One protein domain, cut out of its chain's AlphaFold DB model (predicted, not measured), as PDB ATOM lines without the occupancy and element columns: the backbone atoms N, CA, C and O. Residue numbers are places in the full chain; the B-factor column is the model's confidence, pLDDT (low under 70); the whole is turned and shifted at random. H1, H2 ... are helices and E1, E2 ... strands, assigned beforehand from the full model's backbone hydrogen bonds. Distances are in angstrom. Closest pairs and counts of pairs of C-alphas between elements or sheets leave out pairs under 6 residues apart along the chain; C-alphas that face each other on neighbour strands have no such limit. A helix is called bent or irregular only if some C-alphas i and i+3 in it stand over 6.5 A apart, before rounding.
ATOM      1  N   ASP A   6     266.648 244.127 251.263       84.12
ATOM      2  CA  ASP A   6     267.230 245.475 251.201       84.12
ATOM      3  C   ASP A   6     268.701 245.427 250.814       84.12
ATOM      4  O   ASP A   6     269.211 246.314 250.128       84.12
ATOM      5  N   PHE A   7     269.388 244.373 251.248       88.12
ATOM      6  CA  PHE A   7     270.732 244.083 250.788       88.12
ATOM      7  C   PHE A   7     270.738 243.844 249.277       88.12
ATOM      8  O   PHE A   7     271.441 244.543 248.553       88.12
ATOM      9  N   LEU A   8     269.913 242.919 248.779       91.25
ATOM     10  CA  LEU A   8     269.872 242.575 247.358       91.25
ATOM     11  C   LEU A   8     269.461 243.775 246.489       91.25
ATOM     12  O   LEU A   8     270.050 244.001 245.436       91.25
ATOM     13  N   ARG A   9     268.536 244.616 246.967       91.31
ATOM     14  CA  ARG A   9     268.147 245.879 246.319       91.31
ATOM     15  C   ARG A   9     269.326 246.831 246.114       91.31
ATOM     16  O   ARG A   9     269.366 247.513 245.097       91.31
ATOM     17  N   LYS A  10     270.298 246.867 247.032       91.00
ATOM     18  CA  LYS A  10     271.531 247.676 246.901       91.00
ATOM     19  C   LYS A  10     272.557 247.068 245.934       91.00
ATOM     20  O   LYS A  10     273.563 247.707 245.624       91.00
ATOM     21  N   HIS A  11     272.334 245.832 245.500       94.25
ATOM     22  CA  HIS A  11     273.171 245.080 244.566       94.25
ATOM     23  C   HIS A  11     272.427 244.783 243.255       94.25
ATOM     24  O   HIS A  11     272.779 243.851 242.538       94.25
ATOM     25  N   TYR A  12     271.404 245.572 242.934       95.88
ATOM     26  CA  TYR A  12     270.564 245.390 241.760       95.88
ATOM     27  C   TYR A  12     270.346 246.720 241.036       95.88
ATOM     28  O   TYR A  12     270.136 247.754 241.671       95.88
ATOM     29  N   SER A  13     270.332 246.671 239.707       96.44
ATOM     30  CA  SER A  13     269.898 247.759 238.835       96.44
ATOM     31  C   SER A  13     268.845 247.248 237.854       96.44
ATOM     32  O   SER A  13     269.023 246.206 237.234       96.44
ATOM     33  N   ALA A  14     267.759 248.009 237.689       93.38
ATOM     34  CA  ALA A  14     266.767 247.760 236.635       93.38
ATOM     35  C   ALA A  14     267.192 248.329 235.270       93.38
ATOM     36  O   ALA A  14     266.504 248.106 234.277       93.38
ATOM     37  N   GLY A  15     268.269 249.118 235.238       91.75
ATOM     38  CA  GLY A  15     268.823 249.677 234.011       91.75
ATOM     39  C   GLY A  15     269.819 248.737 233.336       91.75
ATOM     40  O   GLY A  15     269.999 247.585 233.730       91.75
ATOM     41  N   ASP A  16     270.485 249.265 232.318       93.50
ATOM     42  CA  ASP A  16     271.576 248.592 231.620       93.50
ATOM     43  C   ASP A  16     272.872 248.532 232.461       93.50
ATOM     44  O   ASP A  16     272.917 248.914 233.638       93.50
ATOM     45  N   ALA A  17     273.948 248.044 231.840       93.12
ATOM     46  CA  ALA A  17     275.255 247.925 232.474       93.12
ATOM     47  C   ALA A  17     275.812 249.277 232.959       93.12
ATOM     48  O   ALA A  17     276.474 249.327 233.994       93.12
ATOM     49  N   ASP A  18     275.541 250.389 232.267       94.75
ATOM     50  CA  ASP A  18     276.029 251.709 232.678       94.75
ATOM     51  C   ASP A  18     275.276 252.216 233.914       94.75
ATOM     52  O   ASP A  18     275.895 252.697 234.869       94.75
ATOM     53  N   ALA A  19     273.957 252.019 233.967       96.31
ATOM     54  CA  ALA A  19     273.167 252.293 235.167       96.31
ATOM     55  C   ALA A  19     273.607 251.425 236.363       96.31
ATOM     56  O   ALA A  19     273.664 251.894 237.508       96.31
ATOM     57  N   ALA A  20     273.958 250.162 236.108       96.56
ATOM     58  CA  ALA A  20     274.503 249.261 237.119       96.56
ATOM     59  C   ALA A  20     275.860 249.750 237.649       96.56
ATOM     60  O   ALA A  20     276.068 249.766 238.865       96.56
ATOM     61  N   VAL A  21     276.746 250.238 236.770       96.75
ATOM     62  CA  VAL A  21     278.031 250.843 237.164       96.75
ATOM     63  C   VAL A  21     277.806 252.062 238.053       96.75
ATOM     64  O   VAL A  21     278.450 252.175 239.096       96.75
ATOM     65  N   GLN A  22     276.864 252.946 237.713       96.19
ATOM     66  CA  GLN A  22     276.562 254.118 238.547       96.19
ATOM     67  C   GLN A  22     276.024 253.732 239.928       96.19
ATOM     68  O   GLN A  22     276.397 254.335 240.941       96.19
ATOM     69  N   THR A  23     275.200 252.687 239.990       96.25
ATOM     70  CA  THR A  23     274.698 252.134 241.255       96.25
ATOM     71  C   THR A  23     275.848 251.573 242.096       96.25
ATOM     72  O   THR A  23     275.969 251.894 243.284       96.25
ATOM     73  N   ALA A  24     276.745 250.800 241.478       95.25
ATOM     74  CA  ALA A  24     277.911 250.223 242.135       95.25
ATOM     75  C   ALA A  24     278.869 251.307 242.658       95.25
ATOM     76  O   ALA A  24     279.308 251.219 243.809       95.25
ATOM     77  N   LEU A  25     279.133 252.345 241.854       94.75
ATOM     78  CA  LEU A  25     279.949 253.510 242.210       94.75
ATOM     79  C   LEU A  25     279.346 254.295 243.374       94.75
ATOM     80  O   LEU A  25     280.049 254.569 244.342       94.75
ATOM     81  N   THR A  26     278.051 254.616 243.318       93.50
ATOM     82  CA  THR A  26     277.358 255.369 244.378       93.50
ATOM     83  C   THR A  26     277.433 254.627 245.707       93.50
ATOM     84  O   THR A  26     277.773 255.210 246.739       93.50
ATOM     85  N   ARG A  27     277.191 253.309 245.680       91.12
ATOM     86  CA  ARG A  27     277.318 252.464 246.870       91.12
ATOM     87  C   ARG A  27     278.746 252.462 247.391       91.12
ATOM     88  O   ARG A  27     278.961 252.640 248.590       91.12
ATOM     89  N   LEU A  28     279.718 252.266 246.504       90.56
ATOM     90  CA  LEU A  28     281.114 252.184 246.898       90.56
ATOM     91  C   LEU A  28     281.602 253.521 247.448       90.56
ATOM     92  O   LEU A  28     282.272 253.507 248.467       90.56
ATOM     93  N   ALA A  29     281.233 254.663 246.866       87.81
ATOM     94  CA  ALA A  29     281.579 255.996 247.364       87.81
ATOM     95  C   ALA A  29     281.014 256.273 248.770       87.81
ATOM     96  O   ALA A  29     281.707 256.854 249.601       87.81
ATOM     97  N   GLY A  30     279.797 255.798 249.060       86.81
ATOM     98  CA  GLY A  30     279.181 255.888 250.389       86.81
ATOM     99  C   GLY A  30     279.659 254.839 251.401       86.81
ATOM    100  O   GLY A  30     279.226 254.864 252.552       86.81
ATOM    101  N   SER A  31     280.523 253.902 250.997       87.50
ATOM    102  CA  SER A  31     280.972 252.791 251.844       87.50
ATOM    103  C   SER A  31     282.276 253.100 252.600       87.50
ATOM    104  O   SER A  31     283.132 253.836 252.086       87.50
ATOM    105  N   PRO A  32     282.482 252.495 253.791       88.81
ATOM    106  CA  PRO A  32     283.749 252.561 254.518       88.81
ATOM    107  C   PRO A  32     284.955 252.177 253.654       88.81
ATOM    108  O   PRO A  32     284.848 251.345 252.758       88.81
ATOM    109  N   ALA A  33     286.129 252.733 253.963       85.75
ATOM    110  CA  ALA A  33     287.331 252.566 253.140       85.75
ATOM    111  C   ALA A  33     287.832 251.119 252.994       85.75
ATOM    112  O   ALA A  33     288.505 250.815 252.014       85.75
ATOM    113  N   TYR A  34     287.499 250.234 253.940       87.12
ATOM    114  CA  TYR A  34     287.841 248.812 253.861       87.12
ATOM    115  C   TYR A  34     286.956 248.034 252.874       87.12
ATOM    116  O   TYR A  34     287.315 246.924 252.492       87.12
ATOM    117  N   ILE A  35     285.815 248.592 252.451       87.88
ATOM    118  CA  ILE A  35     285.007 248.029 251.367       87.88
ATOM    119  C   ILE A  35     285.591 248.536 250.054       87.88
ATOM    120  O   ILE A  35     285.464 249.710 249.701       87.88
ATOM    121  N   THR A  36     286.260 247.638 249.338       90.44
ATOM    122  CA  THR A  36     286.996 247.961 248.112       90.44
ATOM    123  C   THR A  36     286.276 247.525 246.848       90.44
ATOM    124  O   THR A  36     286.635 247.999 245.777       90.44
ATOM    125  N   THR A  37     285.247 246.683 246.942       91.81
ATOM    126  CA  THR A  37     284.519 246.154 245.785       91.81
ATOM    127  C   THR A  37     283.014 246.344 245.922       91.81
ATOM    128  O   THR A  37     282.446 246.341 247.018       91.81
ATOM    129  N   SER A  38     282.355 246.543 244.783       93.38
ATOM    130  CA  SER A  38     280.912 246.698 244.694       93.38
ATOM    131  C   SER A  38     280.370 246.013 243.450       93.38
ATOM    132  O   SER A  38     280.606 246.475 242.337       93.38
ATOM    133  N   SER A  39     279.644 244.917 243.663       95.56
ATOM    134  CA  SER A  39     278.970 244.164 242.604       95.56
ATOM    135  C   SER A  39     277.495 244.544 242.491       95.56
ATOM    136  O   SER A  39     276.825 244.697 243.525       95.56
ATOM    137  N   VAL A  40     276.990 244.666 241.259       96.94
ATOM    138  CA  VAL A  40     275.580 244.959 240.949       96.94
ATOM    139  C   VAL A  40     275.089 244.083 239.792       96.94
ATOM    140  O   VAL A  40     275.673 244.097 238.712       96.94
ATOM    141  N   ILE A  41     273.997 243.351 240.022       96.88
ATOM    142  CA  ILE A  41     273.265 242.560 239.022       96.88
ATOM    143  C   ILE A  41     272.447 243.491 238.120       96.88
ATOM    144  O   ILE A  41     271.827 244.438 238.616       96.88
ATOM    145  N   HIS A  42     272.396 243.196 236.821       95.94
ATOM    146  CA  HIS A  42     271.523 243.867 235.855       95.94
ATOM    147  C   HIS A  42     271.027 242.896 234.774       95.94
ATOM    148  O   HIS A  42     271.299 241.701 234.827       95.94
ATOM    149  N   GLY A  43     270.256 243.397 233.804       91.56
ATOM    150  CA  GLY A  43     269.812 242.600 232.648       91.56
ATOM    151  C   GLY A  43     268.727 241.555 232.949       91.56
ATOM    152  O   GLY A  43     268.265 240.879 232.038       91.56
ATOM    153  N   ILE A  44     268.276 241.457 234.201       92.00
ATOM    154  CA  ILE A  44     267.174 240.602 234.650       92.00
ATOM    155  C   ILE A  44     266.151 241.450 235.407       92.00
ATOM    156  O   ILE A  44     266.525 242.322 236.190       92.00
ATOM    157  N   ALA A  45     264.856 241.216 235.188       92.56
ATOM    158  CA  ALA A  45     263.824 241.917 235.944       92.56
ATOM    159  C   ALA A  45     263.868 241.514 237.427       92.56
ATOM    160  O   ALA A  45     264.089 240.354 237.767       92.56
ATOM    161  N   TRP A  46     263.601 242.466 238.324       91.25
ATOM    162  CA  TRP A  46     263.608 242.231 239.773       91.25
ATOM    163  C   TRP A  46     262.724 241.051 240.197       91.25
ATOM    164  O   TRP A  46     263.123 240.238 241.028       91.25
ATOM    165  N   THR A  47     261.524 240.958 239.624       88.81
ATOM    166  CA  THR A  47     260.583 239.864 239.894       88.81
ATOM    167  C   THR A  47     261.143 238.520 239.457       88.81
ATOM    168  O   THR A  47     261.020 237.549 240.194       88.81
ATOM    169  N   ASP A  48     261.819 238.473 238.313       88.50
ATOM    170  CA  ASP A  48     262.369 237.236 237.758       88.50
ATOM    171  C   ASP A  48     263.593 236.778 238.553       88.50
ATOM    172  O   ASP A  48     263.739 235.590 238.832       88.50
ATOM    173  N   LEU A  49     264.430 237.723 238.994       90.62
ATOM    174  CA  LEU A  49     265.546 237.456 239.900       90.62
ATOM    175  C   LEU A  49     265.056 236.820 241.207       90.62
ATOM    176  O   LEU A  49     265.564 235.776 241.615       90.62
ATOM    177  N   LEU A  50     264.046 237.424 241.843       87.81
ATOM    178  CA  LEU A  50     263.461 236.880 243.066       87.81
ATOM    179  C   LEU A  50     262.822 235.510 242.824       87.81
ATOM    180  O   LEU A  50     263.077 234.585 243.591       87.81
ATOM    181  N   ASN A  51     262.044 235.355 241.750       86.44
ATOM    182  CA  ASN A  51     261.400 234.087 241.414       86.44
ATOM    183  C   ASN A  51     262.430 232.965 241.238       86.44
ATOM    184  O   ASN A  51     262.272 231.908 241.846       86.44
ATOM    185  N   ARG A  52     263.531 233.207 240.510       87.81
ATOM    186  CA  ARG A  52     264.632 232.236 240.365       87.81
ATOM    187  C   ARG A  52     265.198 231.803 241.720       87.81
ATOM    188  O   ARG A  52     265.380 230.611 241.959       87.81
ATOM    189  N   MET A  53     265.430 232.751 242.629       88.44
ATOM    190  CA  MET A  53     265.924 232.446 243.977       88.44
ATOM    191  C   MET A  53     264.917 231.635 244.803       88.44
ATOM    192  O   MET A  53     265.306 230.667 245.458       88.44
ATOM    193  N   PHE A  54     263.630 231.997 244.772       85.69
ATOM    194  CA  PHE A  54     262.582 231.274 245.498       85.69
ATOM    195  C   PHE A  54     262.411 229.846 244.983       85.69
ATOM    196  O   PHE A  54     262.358 228.916 245.785       85.69
ATOM    197  N   ILE A  55     262.377 229.657 243.661       81.50
ATOM    198  CA  ILE A  55     262.283 228.331 243.041       81.50
ATOM    199  C   ILE A  55     263.475 227.464 243.462       81.50
ATOM    200  O   ILE A  55     263.281 226.321 243.873       81.50
ATOM    201  N   ALA A  56     264.697 228.011 243.435       85.94
ATOM    202  CA  ALA A  56     265.895 227.288 243.858       85.94
ATOM    203  C   ALA A  56     265.802 226.804 245.317       85.94
ATOM    204  O   ALA A  56     266.097 225.641 245.598       85.94
ATOM    205  N   VAL A  57     265.346 227.664 246.235       86.19
ATOM    206  CA  VAL A  57     265.158 227.326 247.658       86.19
ATOM    207  C   VAL A  57     264.069 226.265 247.851       86.19
ATOM    208  O   VAL A  57     264.298 225.279 248.551       86.19
ATOM    209  N   ILE A  58     262.907 226.428 247.214       81.44
ATOM    210  CA  ILE A  58     261.781 225.485 247.321       81.44
ATOM    211  C   ILE A  58     262.175 224.098 246.802       81.44
ATOM    212  O   ILE A  58     261.872 223.089 247.442       81.44
ATOM    213  N   ASN A  59     262.882 224.048 245.671       77.81
ATOM    214  CA  ASN A  59     263.374 222.799 245.097       77.81
ATOM    215  C   ASN A  59     264.392 222.121 246.024       77.81
ATOM    216  O   ASN A  59     264.326 220.909 246.228       77.81
ATOM    217  N   ALA A  60     265.303 222.896 246.618       79.88
ATOM    218  CA  ALA A  60     266.331 222.380 247.518       79.88
ATOM    219  C   ALA A  60     265.779 221.862 248.859       79.88
ATOM    220  O   ALA A  60     266.319 220.900 249.402       79.88
ATOM    221  N   ASP A  61     264.701 222.450 249.390       77.25
ATOM    222  CA  ASP A  61     264.056 222.000 250.636       77.25
ATOM    223  C   ASP A  61     263.306 220.658 250.486       77.25
ATOM    224  O   ASP A  61     262.819 220.092 251.462       77.25
ATOM    225  N   GLY A  62     263.192 220.112 249.269       63.78
ATOM    226  CA  GLY A  62     262.543 218.818 249.030       63.78
ATOM    227  C   GLY A  62     261.012 218.864 249.072       63.78
ATOM    228  O   GLY A  62     260.359 217.847 248.848       63.78
ATOM    229  N   ARG A  63     260.409 220.046 249.255       59.53
ATOM    230  CA  ARG A  63     258.966 220.285 249.076       59.53
ATOM    231  C   ARG A  63     258.581 220.505 247.615       59.53
ATOM    232  O   ARG A  63     257.632 221.226 247.338       59.53
ATOM    233  N   GLY A  64     259.275 219.831 246.697       47.62
ATOM    234  CA  GLY A  64     259.143 219.912 245.236       47.62
ATOM    235  C   GLY A  64     257.762 219.585 244.640       47.62
ATOM    236  O   GLY A  64     257.657 219.364 243.438       47.62
ATOM    237  N   ALA A  65     256.687 219.580 245.430       45.47
ATOM    238  CA  ALA A  65     255.353 219.837 244.915       45.47
ATOM    239  C   ALA A  65     255.247 221.341 244.618       45.47
ATOM    240  O   ALA A  65     254.984 222.148 245.507       45.47
ATOM    241  N   ALA A  66     255.521 221.684 243.359       45.72
ATOM    242  CA  ALA A  66     255.417 223.006 242.763       45.72
ATOM    243  C   ALA A  66     254.394 223.915 243.465       45.72
ATOM    244  O   ALA A  66     253.185 223.669 243.428       45.72
ATOM    245  N   ARG A  67     254.880 225.022 244.034       47.56
ATOM    246  CA  ARG A  67     254.060 226.228 244.113       47.56
ATOM    247  C   ARG A  67     253.699 226.584 242.671       47.56
ATOM    248  O   ARG A  67     254.547 227.052 241.917       47.56
ATOM    249  N   MET A  77     268.963 227.296 235.792       78.50
ATOM    250  CA  MET A  77     270.113 228.172 236.015       78.50
ATOM    251  C   MET A  77     270.215 228.676 237.460       78.50
ATOM    252  O   MET A  77     271.116 229.465 237.759       78.50
ATOM    253  N   ALA A  78     269.332 228.242 238.363       87.12
ATOM    254  CA  ALA A  78     269.375 228.571 239.782       87.12
ATOM    255  C   ALA A  78     269.381 227.315 240.670       87.12
ATOM    256  O   ALA A  78     268.579 226.396 240.509       87.12
ATOM    257  N   TYR A  79     270.266 227.290 241.665       85.56
ATOM    258  CA  TYR A  79     270.379 226.192 242.626       85.56
ATOM    259  C   TYR A  79     270.578 226.722 244.044       85.56
ATOM    260  O   TYR A  79     271.178 227.776 244.231       85.56
ATOM    261  N   ALA A  80     270.089 226.003 245.056       88.00
ATOM    262  CA  ALA A  80     270.271 226.374 246.453       88.00
ATOM    263  C   ALA A  80     270.753 225.187 247.291       88.00
ATOM    264  O   ALA A  80     270.371 224.041 247.065       88.00
ATOM    265  N   ILE A  81     271.572 225.482 248.297       85.75
ATOM    266  CA  ILE A  81     272.035 224.524 249.301       85.75
ATOM    267  C   ILE A  81     271.703 225.087 250.673       85.75
ATOM    268  O   ILE A  81     272.069 226.225 250.986       85.75
ATOM    269  N   ARG A  82     271.060 224.278 251.516       85.94
ATOM    270  CA  ARG A  82     270.893 224.609 252.930       85.94
ATOM    271  C   ARG A  82     272.192 224.320 253.667       85.94
ATOM    272  O   ARG A  82     272.695 223.200 253.637       85.94
ATOM    273  N   VAL A  83     272.731 225.328 254.336       83.75
ATOM    274  CA  VAL A  83     273.948 225.220 255.143       83.75
ATOM    275  C   VAL A  83     273.655 225.645 256.574       83.75
ATOM    276  O   VAL A  83     272.839 226.530 256.821       83.75
ATOM    277  N   VAL A  84     274.324 225.014 257.537       82.38
ATOM    278  CA  VAL A  84     274.199 225.367 258.956       82.38
ATOM    279  C   VAL A  84     275.518 225.958 259.428       82.38
ATOM    280  O   VAL A  84     276.537 225.271 259.492       82.38
ATOM    281  N   SER A  85     275.501 227.245 259.765       75.88
ATOM    282  CA  SER A  85     276.632 227.951 260.357       75.88
ATOM    283  C   SER A  85     276.482 228.014 261.874       75.88
ATOM    284  O   SER A  85     275.438 228.410 262.391       75.88
ATOM    285  N   LYS A  86     277.560 227.721 262.613       75.00
ATOM    286  CA  LYS A  86     277.587 227.894 264.079       75.00
ATOM    287  C   LYS A  86     277.315 229.339 264.513       75.00
ATOM    288  O   LYS A  86     276.814 229.552 265.608       75.00
ATOM    289  N   GLN A  87     277.673 230.317 263.680       76.00
ATOM    290  CA  GLN A  87     277.579 231.746 264.002       76.00
ATOM    291  C   GLN A  87     276.263 232.378 263.540       76.00
ATOM    292  O   GLN A  87     275.822 233.367 264.119       76.00
ATOM    293  N   HIS A  88     275.647 231.830 262.493       72.06
ATOM    294  CA  HIS A  88     274.519 232.471 261.810       72.06
ATOM    295  C   HIS A  88     273.276 231.584 261.695       72.06
ATOM    296  O   HIS A  88     272.274 232.019 261.134       72.06
ATOM    297  N   GLY A  89     273.321 230.372 262.253       81.88
ATOM    298  CA  GLY A  89     272.237 229.407 262.153       81.88
ATOM    299  C   GLY A  89     272.098 228.860 260.737       81.88
ATOM    300  O   GLY A  89     273.079 228.718 260.005       81.88
ATOM    301  N   GLU A  90     270.873 228.516 260.367       86.06
ATOM    302  CA  GLU A  90     270.562 227.965 259.053       86.06
ATOM    303  C   GLU A  90     270.504 229.058 257.983       86.06
ATOM    304  O   GLU A  90     269.904 230.122 258.164       86.06
ATOM    305  N   GLN A  91     271.134 228.783 256.847       88.88
ATOM    306  CA  GLN A  91     271.250 229.696 255.722       88.88
ATOM    307  C   GLN A  91     271.023 228.951 254.409       88.88
ATOM    308  O   GLN A  91     271.242 227.744 254.304       88.88
ATOM    309  N   TRP A  92     270.625 229.706 253.395       89.88
ATOM    310  CA  TRP A  92     270.585 229.285 252.007       89.88
ATOM    311  C   TRP A  92     271.773 229.890 251.273       89.88
ATOM    312  O   TRP A  92     271.930 231.110 251.244       89.88
ATOM    313  N   ASN A  93     272.586 229.034 250.660       90.62
ATOM    314  CA  ASN A  93     273.567 229.433 249.661       90.62
ATOM    315  C   ASN A  93     272.962 229.189 248.286       90.62
ATOM    316  O   ASN A  93     272.756 228.042 247.897       90.62
ATOM    317  N   ILE A  94     272.659 230.271 247.584       92.25
ATOM    318  CA  ILE A  94     271.979 230.271 246.295       92.25
ATOM    319  C   ILE A  94     273.001 230.617 245.223       92.25
ATOM    320  O   ILE A  94     273.742 231.590 245.347       92.25
ATOM    321  N   VAL A  95     273.039 229.813 244.173       91.88
ATOM    322  CA  VAL A  95     273.848 230.027 242.983       91.88
ATOM    323  C   VAL A  95     272.900 230.399 241.861       91.88
ATOM    324  O   VAL A  95     272.005 229.627 241.528       91.88
ATOM    325  N   LEU A  96     273.096 231.583 241.295       92.38
ATOM    326  CA  LEU A  96     272.423 232.036 240.089       92.38
ATOM    327  C   LEU A  96     273.440 232.057 238.955       92.38
ATOM    328  O   LEU A  96     274.521 232.621 239.105       92.38
ATOM    329  N   THR A  97     273.089 231.458 237.829       92.00
ATOM    330  CA  THR A  97     273.926 231.383 236.629       92.00
ATOM    331  C   THR A  97     273.227 232.093 235.469       92.00
ATOM    332  O   THR A  97     272.031 232.394 235.544       92.00
ATOM    333  N   GLY A  98     273.971 232.439 234.417       90.56
ATOM    334  CA  GLY A  98     273.429 233.233 233.312       90.56
ATOM    335  C   GLY A  98     273.069 234.668 233.706       90.56
ATOM    336  O   GLY A  98     272.185 235.263 233.098       90.56
ATOM    337  N   ILE A  99     273.715 235.208 234.744       93.12
ATOM    338  CA  ILE A  99     273.430 236.540 235.279       93.12
ATOM    339  C   ILE A  99     274.448 237.544 234.757       93.12
ATOM    340  O   ILE A  99     275.658 237.332 234.871       93.12
ATOM    341  N   ASP A 100     273.952 238.664 234.247       95.12
ATOM    342  CA  ASP A 100     274.785 239.805 233.900       95.12
ATOM    343  C   ASP A 100     275.023 240.661 235.149       95.12
ATOM    344  O   ASP A 100     274.116 240.930 235.950       95.12
ATOM    345  N   TYR A 101     276.269 241.066 235.354       95.81
ATOM    346  CA  TYR A 101     276.650 241.877 236.501       95.81
ATOM    347  C   TYR A 101     277.831 242.778 236.176       95.81
ATOM    348  O   TYR A 101     278.624 242.530 235.269       95.81
ATOM    349  N   VAL A 102     277.981 243.817 236.984       96.38
ATOM    350  CA  VAL A 102     279.158 244.679 236.971       96.38
ATOM    351  C   VAL A 102     279.869 244.603 238.307       96.38
ATOM    352  O   VAL A 102     279.224 244.528 239.354       96.38
ATOM    353  N   ASP A 103     281.191 244.679 238.261       95.12
ATOM    354  CA  ASP A 103     282.045 244.851 239.423       95.12
ATOM    355  C   ASP A 103     282.758 246.194 239.333       95.12
ATOM    356  O   ASP A 103     283.367 246.542 238.321       95.12
ATOM    357  N   VAL A 104     282.705 246.951 240.422       94.94
ATOM    358  CA  VAL A 104     283.471 248.182 240.583       94.94
ATOM    359  C   VAL A 104     284.446 248.005 241.730       94.94
ATOM    360  O   VAL A 104     284.046 247.708 242.856       94.94
ATOM    361  N   THR A 105     285.728 248.220 241.456       94.19
ATOM    362  CA  THR A 105     286.809 248.122 242.434       94.19
ATOM    363  C   THR A 105     287.411 249.495 242.693       94.19
ATOM    364  O   THR A 105     287.907 250.157 241.785       94.19
ATOM    365  N   ARG A 106     287.413 249.919 243.954       91.94
ATOM    366  CA  ARG A 106     288.124 251.104 244.427       91.94
ATOM    367  C   ARG A 106     289.625 250.813 244.447       91.94
ATOM    368  O   ARG A 106     290.066 249.858 245.085       91.94
ATOM    369  N   LYS A 107     290.414 251.666 243.801       89.69
ATOM    370  CA  LYS A 107     291.879 251.652 243.838       89.69
ATOM    371  C   LYS A 107     292.376 252.898 244.571       89.69
ATOM    372  O   LYS A 107     291.932 254.009 244.296       89.69
ATOM    373  N   GLY A 108     293.322 252.706 245.487       75.19
ATOM    374  CA  GLY A 108     293.932 253.793 246.259       75.19
ATOM    375  C   GLY A 108     293.144 254.222 247.504       75.19
ATOM    376  O   GLY A 108     292.068 253.704 247.803       75.19
ATOM    377  N   ALA A 109     293.720 255.168 248.249       66.00
ATOM    378  CA  ALA A 109     293.175 255.729 249.485       66.00
ATOM    379  C   ALA A 109     293.367 257.257 249.513       66.00
ATOM    380  O   ALA A 109     294.358 257.767 248.997       66.00
ATOM    381  N   GLY A 110     292.444 257.991 250.142       66.25
ATOM    382  CA  GLY A 110     292.548 259.449 250.287       66.25
ATOM    383  C   GLY A 110     292.169 260.225 249.017       66.25
ATOM    384  O   GLY A 110     291.123 259.970 248.430       66.25
ATOM    385  N   SER A 111     292.989 261.197 248.608       67.69
ATOM    386  CA  SER A 111     292.717 262.104 247.476       67.69
ATOM    387  C   SER A 111     292.961 261.498 246.086       67.69
ATOM    388  O   SER A 111     292.644 262.132 245.086       67.69
ATOM    389  N   SER A 112     293.509 260.282 246.009       78.25
ATOM    390  CA  SER A 112     293.856 259.577 244.765       78.25
ATOM    391  C   SER A 112     292.969 258.356 244.497       78.25
ATOM    392  O   SER A 112     293.377 257.422 243.803       78.25
ATOM    393  N   VAL A 113     291.754 258.340 245.055       83.75
ATOM    394  CA  VAL A 113     290.797 257.259 244.809       83.75
ATOM    395  C   VAL A 113     290.407 257.245 243.334       83.75
ATOM    396  O   VAL A 113     289.858 258.207 242.802       83.75
ATOM    397  N   THR A 114     290.681 256.118 242.692       89.50
ATOM    398  CA  THR A 114     290.236 255.798 241.336       89.50
ATOM    399  C   THR A 114     289.353 254.554 241.384       89.50
ATOM    400  O   THR A 114     289.341 253.826 242.381       89.50
ATOM    401  N   TYR A 115     288.579 254.319 240.328       91.12
ATOM    402  CA  TYR A 115     287.671 253.179 240.243       91.12
ATOM    403  C   TYR A 115     287.939 252.399 238.962       91.12
ATOM    404  O   TYR A 115     287.996 252.973 237.878       91.12
ATOM    405  N   GLU A 116     288.106 251.091 239.105       93.44
ATOM    406  CA  GLU A 116     288.152 250.138 238.003       93.44
ATOM    407  C   GLU A 116     286.767 249.515 237.849       93.44
ATOM    408  O   GLU A 116     286.163 249.100 238.837       93.44
ATOM    409  N   THR A 117     286.258 249.464 236.622       94.12
ATOM    410  CA  THR A 117     284.929 248.930 236.315       94.12
ATOM    411  C   THR A 117     285.059 247.750 235.368       94.12
ATOM    412  O   THR A 117     285.678 247.874 234.312       94.12
ATOM    413  N   SER A 118     284.420 246.638 235.704       93.69
ATOM    414  CA  SER A 118     284.347 245.445 234.870       93.69
ATOM    415  C   SER A 118     282.886 245.065 234.676       93.69
ATOM    416  O   SER A 118     282.102 245.100 235.620       93.69
ATOM    417  N   LYS A 119     282.517 244.726 233.446       94.62
ATOM    418  CA  LYS A 119     281.158 244.327 233.076       94.62
ATOM    419  C   LYS A 119     281.204 242.888 232.597       94.62
ATOM    420  O   LYS A 119     282.113 242.537 231.845       94.62
ATOM    421  N   TYR A 120     280.250 242.077 233.021       94.38
ATOM    422  CA  TYR A 120     280.232 240.649 232.748       94.38
ATOM    423  C   TYR A 120     278.863 240.209 232.250       94.38
ATOM    424  O   TYR A 120     277.832 240.635 232.768       94.38
ATOM    425  N   ARG A 121     278.884 239.304 231.273       92.50
ATOM    426  CA  ARG A 121     277.720 238.578 230.772       92.50
ATOM    427  C   ARG A 121     277.765 237.111 231.131       92.50
ATOM    428  O   ARG A 121     278.853 236.533 231.230       92.50
ATOM    429  N   ASN A 122     276.581 236.505 231.207       90.00
ATOM    430  CA  ASN A 122     276.416 235.060 231.390       90.00
ATOM    431  C   ASN A 122     277.260 234.538 232.567       90.00
ATOM    432  O   ASN A 122     278.013 233.567 232.456       90.00
ATOM    433  N   GLY A 123     277.222 235.279 233.667       92.00
ATOM    434  CA  GLY A 123     278.060 235.041 234.819       92.00
ATOM    435  C   GLY A 123     277.351 234.289 235.935       92.00
ATOM    436  O   GLY A 123     276.177 233.926 235.837       92.00
ATOM    437  N   ASN A 124     278.095 234.057 237.012       91.62
ATOM    438  CA  ASN A 124     277.600 233.404 238.215       91.62
ATOM    439  C   ASN A 124     277.557 234.389 239.378       91.62
ATOM    440  O   ASN A 124     278.518 235.123 239.614       91.62
ATOM    441  N   VAL A 125     276.470 234.357 240.138       93.81
ATOM    442  CA  VAL A 125     276.306 235.130 241.365       93.81
ATOM    443  C   VAL A 125     275.930 234.191 242.499       93.81
ATOM    444  O   VAL A 125     274.983 233.412 242.406       93.81
ATOM    445  N   PHE A 126     276.685 234.284 243.584       93.62
ATOM    446  CA  PHE A 126     276.487 233.532 244.811       93.62
ATOM    447  C   PHE A 126     275.823 234.441 245.835       93.62
ATOM    448  O   PHE A 126     276.342 235.511 246.150       93.62
ATOM    449  N   ILE A 127     274.679 234.022 246.360       93.31
ATOM    450  CA  ILE A 127     273.887 234.788 247.317       93.31
ATOM    451  C   ILE A 127     273.724 233.962 248.586       93.31
ATOM    452  O   ILE A 127     273.311 232.807 248.532       93.31
ATOM    453  N   THR A 128     274.009 234.566 249.737       91.62
ATOM    454  CA  THR A 128     273.689 233.970 251.038       91.62
ATOM    455  C   THR A 128     272.485 234.683 251.630       91.62
ATOM    456  O   THR A 128     272.499 235.904 251.814       91.62
ATOM    457  N   ALA A 129     271.465 233.906 251.976       90.06
ATOM    458  CA  ALA A 129     270.277 234.375 252.673       90.06
ATOM    459  C   ALA A 129     270.043 233.570 253.953       90.06
ATOM    460  O   ALA A 129     270.422 232.403 254.048       90.06
ATOM    461  N   ARG A 130     269.413 234.174 254.957       87.31
ATOM    462  CA  ARG A 130     268.979 233.448 256.157       87.31
ATOM    463  C   ARG A 130     267.808 232.527 255.811       87.31
ATOM    464  O   ARG A 130     266.948 232.894 255.014       87.31
ATOM    465  N   ALA A 131     267.758 231.346 256.421       80.44
ATOM    466  CA  ALA A 131     266.560 230.516 256.361       80.44
ATOM    467  C   ALA A 131     265.504 231.062 257.333       80.44
ATOM    468  O   ALA A 131     265.827 231.458 258.457       80.44
ATOM    469  N   VAL A 132     264.237 231.082 256.916       77.62
ATOM    470  CA  VAL A 132     263.131 231.422 257.818       77.62
ATOM    471  C   VAL A 132     262.864 230.219 258.720       77.62
ATOM    472  O   VAL A 132     262.504 229.143 258.246       77.62
ATOM    473  N   LYS A 133     263.072 230.403 260.030       63.59
ATOM    474  CA  LYS A 133     263.082 229.327 261.034       63.59
ATOM    475  C   LYS A 133     261.787 228.506 261.069       63.59
ATOM    476  O   LYS A 133     261.850 227.294 261.243       63.59
ATOM    477  N   ASP A 134     260.646 229.162 260.866       62.06
ATOM    478  CA  ASP A 134     259.319 228.550 261.008       62.06
ATOM    479  C   ASP A 134     258.628 228.284 259.656       62.06
ATOM    480  O   ASP A 134     257.564 227.669 259.606       62.06
ATOM    481  N   GLU A 135     259.252 228.681 258.542       62.66
ATOM    482  CA  GLU A 135     258.724 228.486 257.190       62.66
ATOM    483  C   GLU A 135     259.841 228.018 256.250       62.66
ATOM    484  O   GLU A 135     260.466 228.837 255.575       62.66
ATOM    485  N   PRO A 136     260.106 226.697 256.171       53.62
ATOM    486  CA  PRO A 136     261.313 226.172 255.522       53.62
ATOM    487  C   PRO A 136     261.379 226.364 253.985       53.62
ATOM    488  O   PRO A 136     261.899 225.537 253.280       53.62
ATOM    489  N   GLY A 137     260.667 227.307 253.378       56.69
ATOM    490  CA  GLY A 137     260.506 227.428 251.915       56.69
ATOM    491  C   GLY A 137     260.504 228.880 251.472       56.69
ATOM    492  O   GLY A 137     260.243 229.185 250.312       56.69
ATOM    493  N   LEU A 138     260.773 229.772 252.423       68.69
ATOM    494  CA  LEU A 138     260.906 231.190 252.204       68.69
ATOM    495  C   LEU A 138     262.381 231.577 252.244       68.69
ATOM    496  O   LEU A 138     263.155 231.139 253.102       68.69
ATOM    497  N   LEU A 139     262.739 232.429 251.293       74.00
ATOM    498  CA  LEU A 139     263.973 233.190 251.303       74.00
ATOM    499  C   LEU A 139     263.863 234.255 252.401       74.00
ATOM    500  O   LEU A 139     263.046 235.163 252.280       74.00
ATOM    501  N   GLY A 140     264.661 234.135 253.461       79.56
ATOM    502  CA  GLY A 140     264.760 235.176 254.480       79.56
ATOM    503  C   GLY A 140     265.669 236.326 254.040       79.56
ATOM    504  O   GLY A 140     265.903 236.546 252.852       79.56
ATOM    505  N   GLU A 141     266.223 237.044 255.019       85.94
ATOM    506  CA  GLU A 141     267.113 238.181 254.769       85.94
ATOM    507  C   GLU A 141     268.328 237.783 253.915       85.94
ATOM    508  O   GLU A 141     269.115 236.920 254.321       85.94
ATOM    509  N   VAL A 142     268.520 238.442 252.768       85.94
ATOM    510  CA  VAL A 142     269.776 238.348 252.009       85.94
ATOM    511  C   VAL A 142     270.849 239.137 252.748       85.94
ATOM    512  O   VAL A 142     270.675 240.316 253.038       85.94
ATOM    513  N   VAL A 143     271.975 238.494 253.041       86.12
ATOM    514  CA  VAL A 143     273.039 239.078 253.876       86.12
ATOM    515  C   VAL A 143     274.377 239.190 253.159       86.12
ATOM    516  O   VAL A 143     275.264 239.902 253.628       86.12
ATOM    517  N   HIS A 144     274.545 238.481 252.043       88.88
ATOM    518  CA  HIS A 144     275.796 238.487 251.301       88.88
ATOM    519  C   HIS A 144     275.579 238.175 249.822       88.88
ATOM    520  O   HIS A 144     274.695 237.396 249.465       88.88
ATOM    521  N   LEU A 145     276.421 238.770 248.977       91.69
ATOM    522  CA  LEU A 145     276.485 238.519 247.544       91.69
ATOM    523  C   LEU A 145     277.946 238.531 247.106       91.69
ATOM    524  O   LEU A 145     278.703 239.430 247.471       91.69
ATOM    525  N   THR A 146     278.331 237.550 246.301       91.31
ATOM    526  CA  THR A 146     279.650 237.469 245.670       91.31
ATOM    527  C   THR A 146     279.485 237.090 244.209       91.31
ATOM    528  O   THR A 146     278.681 236.223 243.875       91.31
ATOM    529  N   THR A 147     280.233 237.745 243.333       89.69
ATOM    530  CA  THR A 147     280.290 237.420 241.908       89.69
ATOM    531  C   THR A 147     281.352 236.354 241.649       89.69
ATOM    532  O   THR A 147     282.346 236.244 242.367       89.69
ATOM    533  N   GLY A 148     281.091 235.503 240.662       81.12
ATOM    534  CA  GLY A 148     281.961 234.408 240.254       81.12
ATOM    535  C   GLY A 148     282.629 234.664 238.911       81.12
ATOM    536  O   GLY A 148     283.180 235.729 238.654       81.12
ATOM    537  N   PHE A 149     282.577 233.649 238.050       79.62
ATOM    538  CA  PHE A 149     283.052 233.729 236.672       79.62
ATOM    539  C   PHE A 149     281.944 234.251 235.756       79.62
ATOM    540  O   PHE A 149     280.792 233.834 235.902       79.62
ATOM    541  N   GLY A 150     282.314 235.088 234.788       78.75
ATOM    542  CA  GLY A 150     281.470 235.579 233.700       78.75
ATOM    543  C   GLY A 150     282.330 235.995 232.506       78.75
ATOM    544  O   GLY A 150     283.551 236.113 232.624       78.75
ATOM    545  N   SER A 151     281.707 236.198 231.348       87.94
ATOM    546  CA  SER A 151     282.408 236.650 230.138       87.94
ATOM    547  C   SER A 151     282.508 238.177 230.148       87.94
ATOM    548  O   SER A 151     281.461 238.815 230.261       87.94
ATOM    549  N   PRO A 152     283.700 238.790 230.035       85.25
ATOM    550  CA  PRO A 152     283.805 240.244 230.005       85.25
ATOM    551  C   PRO A 152     283.008 240.832 228.832       85.25
ATOM    552  O   PRO A 152     283.130 240.381 227.689       85.25
ATOM    553  N   GLU A 153     282.195 241.856 229.083       77.56
ATOM    554  CA  GLU A 153     281.581 242.615 227.994       77.56
ATOM    555  C   GLU A 153     282.673 243.391 227.246       77.56
ATOM    556  O   GLU A 153     283.328 244.263 227.814       77.56
TER     557      GLU A 153
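Overview. This is residues 6 to 67 and 77 to 153 of the 157 residues of an uncharacterized protein of Xanthomonas campestris pv. translucens (UniProt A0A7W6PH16). One long, twisted antiparallel sheet is bent into a V, with strands E3 and E4 running through both arms and turning sharply at residues 98 and 121. H2 packs on the arm that holds E1, H3 packs on the arm that holds E2, both on the same face, and the small H1 stands at the edge strand E5. The printed part has 139 residues with three named helices and five named strands, in the order H1 H2 E1 H3 E2 E3 E4 E5, a mixed class. The sheet is branched: E3 has E1 and E2 on one side and E4 on the other, and E5 is beside E4. The whole is compact, with a radius of gyration of the C-alphas of 16.0 A, and elongated, spanning 54 by 32 by 22 A.

Arrangement. Begin with H1, residues 6 to 9, at the sheet's level with a height over the sheet of 2.9 A; its closest C-alpha pair with E5, residues 139 to 147, is Phe 7 and Val 142, 5.9 A. Next, H2, residues 17 to 29, lies over E1, residues 37 to 42, and E3, residues 89 to 107, at a height over the sheet of 6.9 A. It runs slantwise to the strands, only just, at 31 degrees to E1 on the local plane; the closest C-alphas of H2 and E1 are Ala 24 and Ser 38, 5.3 A apart. E1 and E3 are antiparallel, with N 40 and O 102 within hydrogen-bond range at 2.9 A. H3, residues 46 to 60, is on the same face as H2, but the two are apart; its closest C-alpha pair with E2, residues 78 to 85, is Ala 56 and Tyr 79, 4.8 A. E2 to E5 form a meander, each strand the antiparallel neighbour of the one before, in three hairpins: look for N 81 and O 93 at 2.8 A, N 103 and O 118 of E3 and E4, residues 114 to 131, at 2.8 A, and N 126 and O 146 at 2.8 A. In H2 and H3 every O i to N i+4 pair is within hydrogen-bond range; H1 is too short for such a pair.

Along the chain. Find C-alpha 6 at (267.230, 245.475, 251.201), where H1 begins. H2 is 18.1 A long, E1 16.5 A, H3 21.5 A and E2 21.8 A. E3 begins at C-alpha 89, (272.237, 229.407, 262.153), and runs 34.9 A, bending by 105 degrees; E4 runs 37.8 A, bending by 98 degrees. E5, 19.3 A, bends by 73 degrees at residue 143 and ends at C-alpha 147, (280.290, 237.420, 241.908). Beyond it, residues 151 to 152 pair with 120 to 121 of E4, antiparallel.

Size, cuts and confidence. The two C-alphas farthest apart are those of Ala 65 and Ser 111, 56.5 A. Residues 68 to 76 are not printed, and C-alphas 67 and 77 are 18.1 A apart across the cut. Of the links that are printed whole, none is long. The mean pLDDT of the printed part is 85.5; look for values under 70 at residues 62 to 67, 109 to 111 and 133 to 138 of this model.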